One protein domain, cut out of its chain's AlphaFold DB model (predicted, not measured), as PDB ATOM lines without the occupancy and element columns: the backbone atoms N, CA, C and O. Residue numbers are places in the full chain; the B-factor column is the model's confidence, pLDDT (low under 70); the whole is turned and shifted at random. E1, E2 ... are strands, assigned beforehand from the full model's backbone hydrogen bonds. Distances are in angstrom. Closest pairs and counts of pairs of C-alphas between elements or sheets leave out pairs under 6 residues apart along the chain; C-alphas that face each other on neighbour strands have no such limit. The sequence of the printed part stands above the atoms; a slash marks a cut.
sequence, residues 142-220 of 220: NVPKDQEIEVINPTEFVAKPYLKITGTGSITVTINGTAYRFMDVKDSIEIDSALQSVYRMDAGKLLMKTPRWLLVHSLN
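Overview. This is residues 142 to 220 of the 220 residues of the protein "Putative phage tail protein" of Weissella ceti (UniProt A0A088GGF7). A twisted sheet of four strands, E1, E4, E5 and E6, has the hairpin E2 and E3 folded over one face of its E1 and E4 half, leaving E5 and E6 uncovered by it. The stretch from 142 to 161 loops beside this body, and residues 215 to 220 stick out as a tail. The 79 printed residues have no named helix and six strands, E1 to E6 in chain order, with 36 residues in them, under half; the class is all strand. The sheet's order is E1, E4, E5, E6, antiparallel throughout. The whole is only just compact, close to loose, with a radius of gyration of the C-alphas of 13.6 A, and spans 38 by 30 by 20 A.

Along the chain. After residues 142 to 161, find C-alpha 162 at (247.910, 175.554, 235.892), where E1 begins, residues 162 to 166. E2, 169 to 175, runs 19.4 A and E3, 178 to 185, 19.2 A. Then come E4, 188 to 192, E5, 197 to 202, 16.6 A long, and E6, 205 to 209, ending at C-alpha 209 at (238.328, 186.771, 230.865).

Arrangement. Look at the sheet first: N 163 and O 191 of E1 and E4 are 2.9 A apart, within hydrogen-bond range. E4, E5 and E6 form a meander, each strand the antiparallel neighbour of the one before; N 199 and O 190 are 2.8 A apart, N 207 and O 200 2.8 A. In the hairpin E2 and E3, find N 173 and O 180 at 2.9 A. E1 and E3 are only just apart, closest 8.0 A; E3 and E4 meet only through their link.

Size, cuts and confidence. The C-alphas farthest apart, of Ala 203 and Asn 220, are 40.4 A apart. The printed part has no cut, and the five links between strands are tight. pLDDT is under 70 at residues 204, 206 and 208 to 220.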
ATOM      1  N   ASN A 142     259.408 175.364 233.281       90.44
ATOM      2  CA  ASN A 142     259.508 176.525 232.404       90.44
ATOM      3  C   ASN A 142     259.722 176.053 230.964       90.44
ATOM      4  O   ASN A 142     260.649 175.287 230.708       90.44
ATOM      5  N   VAL A 143     258.888 176.532 230.044       90.44
ATOM      6  CA  VAL A 143     258.993 176.251 228.607       90.44
ATOM      7  C   VAL A 143     259.486 177.527 227.923       90.44
ATOM      8  O   VAL A 143     258.710 178.479 227.796       90.44
ATOM      9  N   PRO A 144     260.759 177.607 227.505       90.81
ATOM     10  CA  PRO A 144     261.243 178.762 226.765       90.81
ATOM     11  C   PRO A 144     260.547 178.896 225.411       90.81
ATOM     12  O   PRO A 144     260.036 177.932 224.839       90.81
ATOM     13  N   LYS A 145     260.561 180.117 224.876       90.44
ATOM     14  CA  LYS A 145     260.048 180.391 223.535       90.44
ATOM     15  C   LYS A 145     260.748 179.494 222.504       90.44
ATOM     16  O   LYS A 145     261.961 179.314 222.572       90.44
ATOM     17  N   ASP A 146     259.973 178.997 221.542       90.62
ATOM     18  CA  ASP A 146     260.447 178.204 220.402       90.62
ATOM     19  C   ASP A 146     261.135 176.880 220.804       90.62
ATOM     20  O   ASP A 146     261.914 176.322 220.033       90.62
ATOM     21  N   GLN A 147     260.840 176.359 222.003       92.19
ATOM     22  CA  GLN A 147     261.295 175.046 222.463       92.19
ATOM     23  C   GLN A 147     260.129 174.079 222.659       92.19
ATOM     24  O   GLN A 147     259.051 174.453 223.120       92.19
ATOM     25  N   GLU A 148     260.387 172.815 222.340       91.56
ATOM     26  CA  GLU A 148     259.518 171.691 222.659       91.56
ATOM     27  C   GLU A 148     260.100 170.952 223.861       91.56
ATOM     28  O   GLU A 148     261.301 170.677 223.910       91.56
ATOM     29  N   ILE A 149     259.250 170.654 224.840       92.19
ATOM     30  CA  ILE A 149     259.629 169.864 226.004       92.19
ATOM     31  C   ILE A 149     258.569 168.809 226.289       92.19
ATOM     32  O   ILE A 149     257.383 169.011 226.021       92.19
ATOM     33  N   GLU A 150     258.994 167.714 226.905       90.25
ATOM     34  CA  GLU A 150     258.096 166.676 227.391       90.25
ATOM     35  C   GLU A 150     257.743 166.932 228.862       90.25
ATOM     36  O   GLU A 150     258.619 167.087 229.715       90.25
ATOM     37  N   VAL A 151     256.444 166.982 229.164       86.88
ATOM     38  CA  VAL A 151     255.927 167.082 230.534       86.88
ATOM     39  C   VAL A 151     255.088 165.847 230.817       86.88
ATOM     40  O   VAL A 151     253.992 165.690 230.282       86.88
ATOM     41  N   ILE A 152     255.604 164.975 231.679       86.19
ATOM     42  CA  ILE A 152     254.955 163.712 232.027       86.19
ATOM     43  C   ILE A 152     254.162 163.903 233.318       86.19
ATOM     44  O   ILE A 152     254.703 164.319 234.343       86.19
ATOM     45  N   ASN A 153     252.874 163.570 233.277       85.38
ATOM     46  CA  ASN A 153     252.076 163.417 234.484       85.38
ATOM     47  C   ASN A 153     252.517 162.131 235.204       85.38
ATOM     48  O   ASN A 153     252.321 161.049 234.652       85.38
ATOM     49  N   PRO A 154     253.073 162.204 236.426       82.88
ATOM     50  CA  PRO A 154     253.568 161.023 237.134       82.88
ATOM     51  C   PRO A 154     252.438 160.158 237.720       82.88
ATOM     52  O   PRO A 154     252.706 159.229 238.477       82.88
ATOM     53  N   THR A 155     251.175 160.495 237.444       83.94
ATOM     54  CA  THR A 155     249.993 159.829 237.994       83.94
ATOM     55  C   THR A 155     249.098 159.288 236.884       83.94
ATOM     56  O   THR A 155     249.090 159.800 235.768       83.94
ATOM     57  N   GLU A 156     248.293 158.279 237.215       81.94
ATOM     58  CA  GLU A 156     247.333 157.658 236.288       81.94
ATOM     59  C   GLU A 156     246.045 158.482 236.106       81.94
ATOM     60  O   GLU A 156     245.217 158.182 235.247       81.94
ATOM     61  N   PHE A 157     245.854 159.533 236.909       81.88
ATOM     62  CA  PHE A 157     244.680 160.399 236.835       81.88
ATOM     63  C   PHE A 157     244.925 161.572 235.898       81.88
ATOM     64  O   PHE A 157     246.016 162.132 235.876       81.88
ATOM     65  N   VAL A 158     243.891 162.006 235.174       82.12
ATOM     66  CA  VAL A 158     243.975 163.195 234.315       82.12
ATOM     67  C   VAL A 158     244.360 164.415 235.154       82.12
ATOM     68  O   VAL A 158     243.606 164.853 236.026       82.12
ATOM     69  N   ALA A 159     245.538 164.976 234.882       82.12
ATOM     70  CA  ALA A 159     246.006 166.183 235.542       82.12
ATOM     71  C   ALA A 159     245.220 167.411 235.061       82.12
ATOM     72  O   ALA A 159     244.887 167.542 233.883       82.12
ATOM     73  N   LYS A 160     244.971 168.346 235.981       84.62
ATOM     74  CA  LYS A 160     244.401 169.666 235.689       84.62
ATOM     75  C   LYS A 160     245.472 170.733 235.939       84.62
ATOM     76  O   LYS A 160     245.503 171.298 237.031       84.62
ATOM     77  N   PRO A 161     246.394 170.967 234.989       85.06
ATOM     78  CA  PRO A 161     247.524 171.856 235.213       85.06
ATOM     79  C   PRO A 161     247.093 173.322 235.283       85.06
ATOM     80  O   PRO A 161     246.099 173.740 234.682       85.06
ATOM     81  N   TYR A 162     247.910 174.105 235.977       87.62
ATOM     82  CA  TYR A 162     247.910 175.554 235.892       87.62
ATOM     83  C   TYR A 162     248.989 175.992 234.898       87.62
ATOM     84  O   TYR A 162     250.136 175.552 234.992       87.62
ATOM     85  N   LEU A 163     248.629 176.849 233.946       90.31
ATOM     86  CA  LEU A 163     249.535 177.346 232.913       90.31
ATOM     87  C   LEU A 163     249.672 178.858 233.042       90.31
ATOM     88  O   LEU A 163     248.672 179.570 233.101       90.31
ATOM     89  N   LYS A 164     250.908 179.357 233.013       91.88
ATOM     90  CA  LYS A 164     251.205 180.788 232.938       91.88
ATOM     91  C   LYS A 164     252.000 181.073 231.674       91.88
ATOM     92  O   LYS A 164     253.151 180.673 231.553       91.88
ATOM     93  N   ILE A 165     251.372 181.774 230.740       91.12
ATOM     94  CA  ILE A 165     251.962 182.176 229.467       91.12
ATOM     95  C   ILE A 165     252.418 183.619 229.612       91.12
ATOM     96  O   ILE A 165     251.590 184.509 229.790       91.12
ATOM     97  N   THR A 166     253.723 183.860 229.533       91.62
ATOM     98  CA  THR A 166     254.311 185.202 229.639       91.62
ATOM     99  C   THR A 166     254.789 185.699 228.283       91.62
ATOM    100  O   THR A 166     255.470 184.966 227.565       91.62
ATOM    101  N   GLY A 167     254.489 186.949 227.942       89.56
ATOM    102  CA  GLY A 167     254.962 187.572 226.709       89.56
ATOM    103  C   GLY A 167     254.051 188.689 226.212       89.56
ATOM    104  O   GLY A 167     253.118 189.112 226.894       89.56
ATOM    105  N   THR A 168     254.331 189.168 225.003       90.06
ATOM    106  CA  THR A 168     253.568 190.236 224.354       90.06
ATOM    107  C   THR A 168     253.218 189.874 222.913       90.06
ATOM    108  O   THR A 168     253.988 189.213 222.216       90.06
ATOM    109  N   GLY A 169     252.045 190.313 222.456       89.50
ATOM    110  CA  GLY A 169     251.567 190.078 221.093       89.50
ATOM    111  C   GLY A 169     250.820 188.755 220.929       89.50
ATOM    112  O   GLY A 169     250.126 188.305 221.840       89.50
ATOM    113  N   SER A 170     250.904 188.163 219.737       90.88
ATOM    114  CA  SER A 170     250.253 186.883 219.440       90.88
ATOM    115  C   SER A 170     251.176 185.725 219.805       90.88
ATOM    116  O   SER A 170     252.296 185.648 219.304       90.88
ATOM    117  N   ILE A 171     250.698 184.817 220.653       91.38
ATOM    118  CA  ILE A 171     251.451 183.655 221.133       91.38
ATOM    119  C   ILE A 171     250.695 182.391 220.736       91.38
ATOM    120  O   ILE A 171     249.484 182.300 220.923       91.38
ATOM    121  N   THR A 172     251.406 181.406 220.190       92.38
ATOM    122  CA  THR A 172     250.856 180.069 219.943       92.38
ATOM    123  C   THR A 172     251.537 179.083 220.873       92.38
ATOM    124  O   THR A 172     252.762 179.041 220.922       92.38
ATOM    125  N   VAL A 173     250.744 178.303 221.600       90.75
ATOM    126  CA  VAL A 173     251.219 177.184 222.418       90.75
ATOM    127  C   VAL A 173     250.678 175.906 221.801       90.75
ATOM    128  O   VAL A 173     249.472 175.798 221.587       90.75
ATOM    129  N   THR A 174     251.547 174.942 221.522       91.62
ATOM    130  CA  THR A 174     251.142 173.633 221.002       91.62
ATOM    131  C   THR A 174     251.247 172.604 222.116       91.62
ATOM    132  O   THR A 174     252.308 172.459 222.713       91.62
ATOM    133  N   ILE A 175     250.155 171.895 222.402       90.38
ATOM    134  CA  ILE A 175     250.111 170.832 223.412       90.38
ATOM    135  C   ILE A 175     249.631 169.564 222.714       90.38
ATOM    136  O   ILE A 175     248.544 169.563 222.137       90.38
ATOM    137  N   ASN A 176     250.441 168.500 222.740       89.38
ATOM    138  CA  ASN A 176     250.134 167.208 222.111       89.38
ATOM    139  C   ASN A 176     249.615 167.353 220.662       89.38
ATOM    140  O   ASN A 176     248.585 166.795 220.293       89.38
ATOM    141  N   GLY A 177     250.290 168.183 219.858       90.25
ATOM    142  CA  GLY A 177     249.932 168.458 218.460       90.25
ATOM    143  C   GLY A 177     248.763 169.431 218.245       90.25
ATOM    144  O   GLY A 177     248.539 169.866 217.117       90.25
ATOM    145  N   THR A 178     248.044 169.835 219.295       92.50
ATOM    146  CA  THR A 178     246.954 170.818 219.195       92.50
ATOM    147  C   THR A 178     247.481 172.230 219.429       92.50
ATOM    148  O   THR A 178     248.062 172.513 220.476       92.50
ATOM    149  N   ALA A 179     247.271 173.131 218.465       92.38
ATOM    150  CA  ALA A 179     247.720 174.521 218.542       92.38
ATOM    151  C   ALA A 179     246.663 175.437 219.183       92.38
ATOM    152  O   ALA A 179     245.557 175.597 218.665       92.38
ATOM    153  N   TYR A 180     247.042 176.116 220.265       90.06
ATOM    154  CA  TYR A 180     246.236 177.103 220.980       90.06
ATOM    155  C   TYR A 180     246.790 178.504 220.729       90.06
ATOM    156  O   TYR A 180     247.947 178.792 221.038       90.06
ATOM    157  N   ARG A 181     245.967 179.389 220.157       90.12
ATOM    158  CA  ARG A 181     246.366 180.757 219.795       90.12
ATOM    159  C   ARG A 181     245.835 181.772 220.802       90.12
ATOM    160  O   ARG A 181     244.629 181.879 221.013       90.12
ATOM    161  N   PHE A 182     246.742 182.562 221.358       87.44
ATOM    162  CA  PHE A 182     246.467 183.652 222.283       87.44
ATOM    163  C   PHE A 182     246.775 184.976 221.592       87.44
ATOM    164  O   PHE A 182     247.926 185.272 221.281       87.44
ATOM    165  N   MET A 183     245.733 185.762 221.334       85.94
ATOM    166  CA  MET A 183     245.847 187.062 220.673       85.94
ATOM    167  C   MET A 183     245.993 188.182 221.704       85.94
ATOM    168  O   MET A 183     245.371 188.133 222.772       85.94
ATOM    169  N   ASP A 184     246.776 189.203 221.355       85.50
ATOM    170  CA  ASP A 184     246.951 190.438 222.129       85.50
ATOM    171  C   ASP A 184     247.345 190.216 223.596       85.50
ATOM    172  O   ASP A 184     246.862 190.916 224.502       85.50
ATOM    173  N   VAL A 185     248.225 189.241 223.840       86.00
ATOM    174  CA  VAL A 185     248.826 189.022 225.158       86.00
ATOM    175  C   VAL A 185     249.578 190.292 225.556       86.00
ATOM    176  O   VAL A 185     250.339 190.851 224.764       86.00
ATOM    177  N   LYS A 186     249.336 190.777 226.773       85.94
ATOM    178  CA  LYS A 186     250.195 191.764 227.434       85.94
ATOM    179  C   LYS A 186     250.556 191.164 228.784       85.94
ATOM    180  O   LYS A 186     249.678 190.627 229.450       85.94
ATOM    181  N   ASP A 187     251.838 191.201 229.109       87.56
ATOM    182  CA  ASP A 187     252.481 190.605 230.280       87.56
ATOM    183  C   ASP A 187     252.247 189.097 230.449       87.56
ATOM    184  O   ASP A 187     253.164 188.308 230.202       87.56
ATOM    185  N   SER A 188     251.052 188.673 230.878       89.06
ATOM    186  CA  SER A 188     250.744 187.248 231.011       89.06
ATOM    187  C   SER A 188     249.264 186.875 230.922       89.06
ATOM    188  O   SER A 188     248.365 187.651 231.257       89.06
ATOM    189  N   ILE A 189     249.039 185.631 230.501       89.62
ATOM    190  CA  ILE A 189     247.768 184.914 230.598       89.62
ATOM    191  C   ILE A 189     247.962 183.732 231.540       89.62
ATOM    192  O   ILE A 189     248.915 182.968 231.403       89.62
ATOM    193  N   GLU A 190     247.038 183.575 232.475       90.00
ATOM    194  CA  GLU A 190     247.021 182.493 233.451       90.00
ATOM    195  C   GLU A 190     245.778 181.636 233.202       90.00
ATOM    196  O   GLU A 190     244.664 182.149 233.103       90.00
ATOM    197  N   ILE A 191     245.970 180.330 233.039       88.81
ATOM    198  CA  ILE A 191     244.910 179.360 232.764       88.81
ATOM    199  C   ILE A 191     244.886 178.380 233.923       88.81
ATOM    200  O   ILE A 191     245.854 177.656 234.155       88.81
ATOM    201  N   ASP A 192     243.759 178.335 234.619       86.00
ATOM    202  CA  ASP A 192     243.520 177.376 235.684       86.00
ATOM    203  C   ASP A 192     242.555 176.300 235.179       86.00
ATOM    204  O   ASP A 192     241.348 176.528 235.050       86.00
ATOM    205  N   SER A 193     243.091 175.115 234.872       84.00
ATOM    206  CA  SER A 193     242.290 173.984 234.383       84.00
ATOM    207  C   SER A 193     241.400 173.376 235.470       84.00
ATOM    208  O   SER A 193     240.412 172.713 235.150       84.00
ATOM    209  N   ALA A 194     241.730 173.571 236.751       78.94
ATOM    210  CA  ALA A 194     240.913 173.096 237.861       78.94
ATOM    211  C   ALA A 194     239.671 173.977 238.037       78.94
ATOM    212  O   ALA A 194     238.572 173.444 238.182       78.94
ATOM    213  N   LEU A 195     239.845 175.299 237.943       79.00
ATOM    214  CA  LEU A 195     238.768 176.294 238.010       79.00
ATOM    215  C   LEU A 195     238.093 176.568 236.662       79.00
ATOM    216  O   LEU A 195     237.163 177.372 236.602       79.00
ATOM    217  N   GLN A 196     238.580 175.957 235.579       81.75
ATOM    218  CA  GLN A 196     238.098 176.190 234.215       81.75
ATOM    219  C   GLN A 196     238.041 177.689 233.873       81.75
ATOM    220  O   GLN A 196     237.076 178.195 233.300       81.75
ATOM    221  N   SER A 197     239.082 178.418 234.268       79.94
ATOM    222  CA  SER A 197     239.106 179.878 234.231       79.94
ATOM    223  C   SER A 197     240.362 180.396 233.544       79.94
ATOM    224  O   SER A 197     241.419 179.765 233.578       79.94
ATOM    225  N   VAL A 198     240.235 181.560 232.902       81.62
ATOM    226  CA  VAL A 198     241.343 182.256 232.243       81.62
ATOM    227  C   VAL A 198     241.425 183.679 232.774       81.62
ATOM    228  O   VAL A 198     240.451 184.439 232.763       81.62
ATOM    229  N   TYR A 199     242.619 184.048 233.208       83.56
ATOM    230  CA  TYR A 199     242.937 185.360 233.733       83.56
ATOM    231  C   TYR A 199     243.993 186.019 232.865       83.56
ATOM    232  O   TYR A 199     244.833 185.369 232.240       83.56
ATOM    233  N   ARG A 200     243.947 187.342 232.829       82.81
ATOM    234  CA  ARG A 200     244.959 188.169 232.195       82.81
ATOM    235  C   ARG A 200     245.480 189.152 233.225       82.81
ATOM    236  O   ARG A 200     244.686 189.749 233.951       82.81
ATOM    237  N   MET A 201     246.791 189.331 233.256       73.12
ATOM    238  CA  MET A 201     247.427 190.366 234.060       73.12
ATOM    239  C   MET A 201     247.910 191.469 233.131       73.12
ATOM    240  O   MET A 201     248.744 191.204 232.279       73.12
ATOM    241  N   ASP A 202     247.401 192.687 233.310       76.50
ATOM    242  CA  ASP A 202     247.851 193.878 232.580       76.50
ATOM    243  C   ASP A 202     248.451 194.875 233.579       76.50
ATOM    244  O   ASP A 202     247.715 195.480 234.362       76.50
ATOM    245  N   ALA A 203     249.776 195.049 233.581       73.06
ATOM    246  CA  ALA A 203     250.495 195.971 234.468       73.06
ATOM    247  C   ALA A 203     250.082 195.844 235.954       73.06
ATOM    248  O   ALA A 203     249.858 196.836 236.649       73.06
ATOM    249  N   GLY A 204     249.921 194.605 236.435       66.75
ATOM    250  CA  GLY A 204     249.506 194.304 237.811       66.75
ATOM    251  C   GLY A 204     247.994 194.326 238.070       66.75
ATOM    252  O   GLY A 204     247.578 194.089 239.202       66.75
ATOM    253  N   LYS A 205     247.153 194.569 237.054       71.38
ATOM    254  CA  LYS A 205     245.688 194.471 237.161       71.38
ATOM    255  C   LYS A 205     245.195 193.111 236.674       71.38
ATOM    256  O   LYS A 205     245.470 192.732 235.538       71.38
ATOM    257  N   LEU A 206     244.420 192.424 237.514       66.75
ATOM    258  CA  LEU A 206     243.736 191.183 237.157       66.75
ATOM    259  C   LEU A 206     242.483 191.500 236.335       66.75
ATOM    260  O   LEU A 206     241.572 192.182 236.805       66.75
ATOM    261  N   LEU A 207     242.424 190.971 235.120       70.62
ATOM    262  CA  LEU A 207     241.246 191.004 234.267       70.62
ATOM    263  C   LEU A 207     240.755 189.569 234.085       70.62
ATOM    264  O   LEU A 207     241.417 188.744 233.450       70.62
ATOM    265  N   MET A 208     239.588 189.261 234.653       57.34
ATOM    266  CA  MET A 208     238.946 187.969 234.432       57.34
ATOM    267  C   MET A 208     238.396 187.938 233.010       57.34
ATOM    268  O   MET A 208     237.562 188.766 232.638       57.34
ATOM    269  N   LYS A 209     238.861 186.985 232.204       58.84
ATOM    270  CA  LYS A 209     238.328 186.771 230.865       58.84
ATOM    271  C   LYS A 209     237.534 185.481 230.915       58.84
ATOM    272  O   LYS A 209     238.116 184.406 230.868       58.84
ATOM    273  N   THR A 210     236.211 185.580 231.027       47.31
ATOM    274  CA  THR A 210     235.334 184.406 230.974       47.31
ATOM    275  C   THR A 210     235.662 183.619 229.703       47.31
ATOM    276  O   THR A 210     235.505 184.163 228.599       47.31
ATOM    277  N   PRO A 211     236.179 182.384 229.798       43.59
ATOM    278  CA  PRO A 211     236.521 181.641 228.604       43.59
ATOM    279  C   PRO A 211     235.220 181.224 227.919       43.59
ATOM    280  O   PRO A 211     234.530 180.311 228.355       43.59
ATOM    281  N   ARG A 212     234.912 181.848 226.778       40.16
ATOM    282  CA  ARG A 212     233.838 181.417 225.862       40.16
ATOM    283  C   ARG A 212     234.111 180.035 225.224       40.16
ATOM    284  O   ARG A 212     233.368 179.613 224.350       40.16
ATOM    285  N   TRP A 213     235.176 179.347 225.646       43.81
ATOM    286  CA  TRP A 213     235.800 178.202 224.976       43.81
ATOM    287  C   TRP A 213     235.742 176.895 225.780       43.81
ATOM    288  O   TRP A 213     236.190 175.872 225.282       43.81
ATOM    289  N   LEU A 214     235.177 176.894 226.993       38.91
ATOM    290  CA  LEU A 214     235.060 175.684 227.825       38.91
ATOM    291  C   LEU A 214     233.715 174.946 227.689       38.91
ATOM    292  O   LEU A 214     233.508 173.932 228.342       38.91
ATOM    293  N   LEU A 215     232.832 175.405 226.793       33.66
ATOM    294  CA  LEU A 215     231.572 174.723 226.448       33.66
ATOM    295  C   LEU A 215     231.676 173.789 225.234       33.66
ATOM    296  O   LEU A 215     230.697 173.148 224.867       33.66
ATOM    297  N   VAL A 216     232.843 173.684 224.602       36.44
ATOM    298  CA  VAL A 216     233.044 172.780 223.467       36.44
ATOM    299  C   VAL A 216     234.149 171.826 223.870       36.44
ATOM    300  O   VAL A 216     235.300 172.224 223.820       36.44
ATOM    301  N   HIS A 217     233.781 170.666 224.414       33.75
ATOM    302  CA  HIS A 217     234.427 169.341 224.285       33.75
ATOM    303  C   HIS A 217     233.735 168.341 225.244       33.75
ATOM    304  O   HIS A 217     234.371 167.593 225.980       33.75
ATOM    305  N   SER A 218     232.396 168.311 225.222       33.12
ATOM    306  CA  SER A 218     231.610 167.161 225.688       33.12
ATOM    307  C   SER A 218     230.666 166.679 224.586       33.12
ATOM    308  O   SER A 218     229.472 166.528 224.808       33.12
ATOM    309  N   LEU A 219     231.192 166.481 223.380       31.55
ATOM    310  CA  LEU A 219     230.547 165.691 222.335       31.55
ATOM    311  C   LEU A 219     231.652 164.995 221.541       31.55
ATOM    312  O   LEU A 219     232.258 165.590 220.652       31.55
ATOM    313  N   ASN A 220     231.993 163.796 222.004       31.27
ATOM    314  CA  ASN A 220     232.091 162.551 221.241       31.27
ATOM    315  C   ASN A 220     232.387 161.422 222.230       31.27
ATOM    316  O   ASN A 220     233.351 161.570 223.014       31.27
TER     317      ASN A 220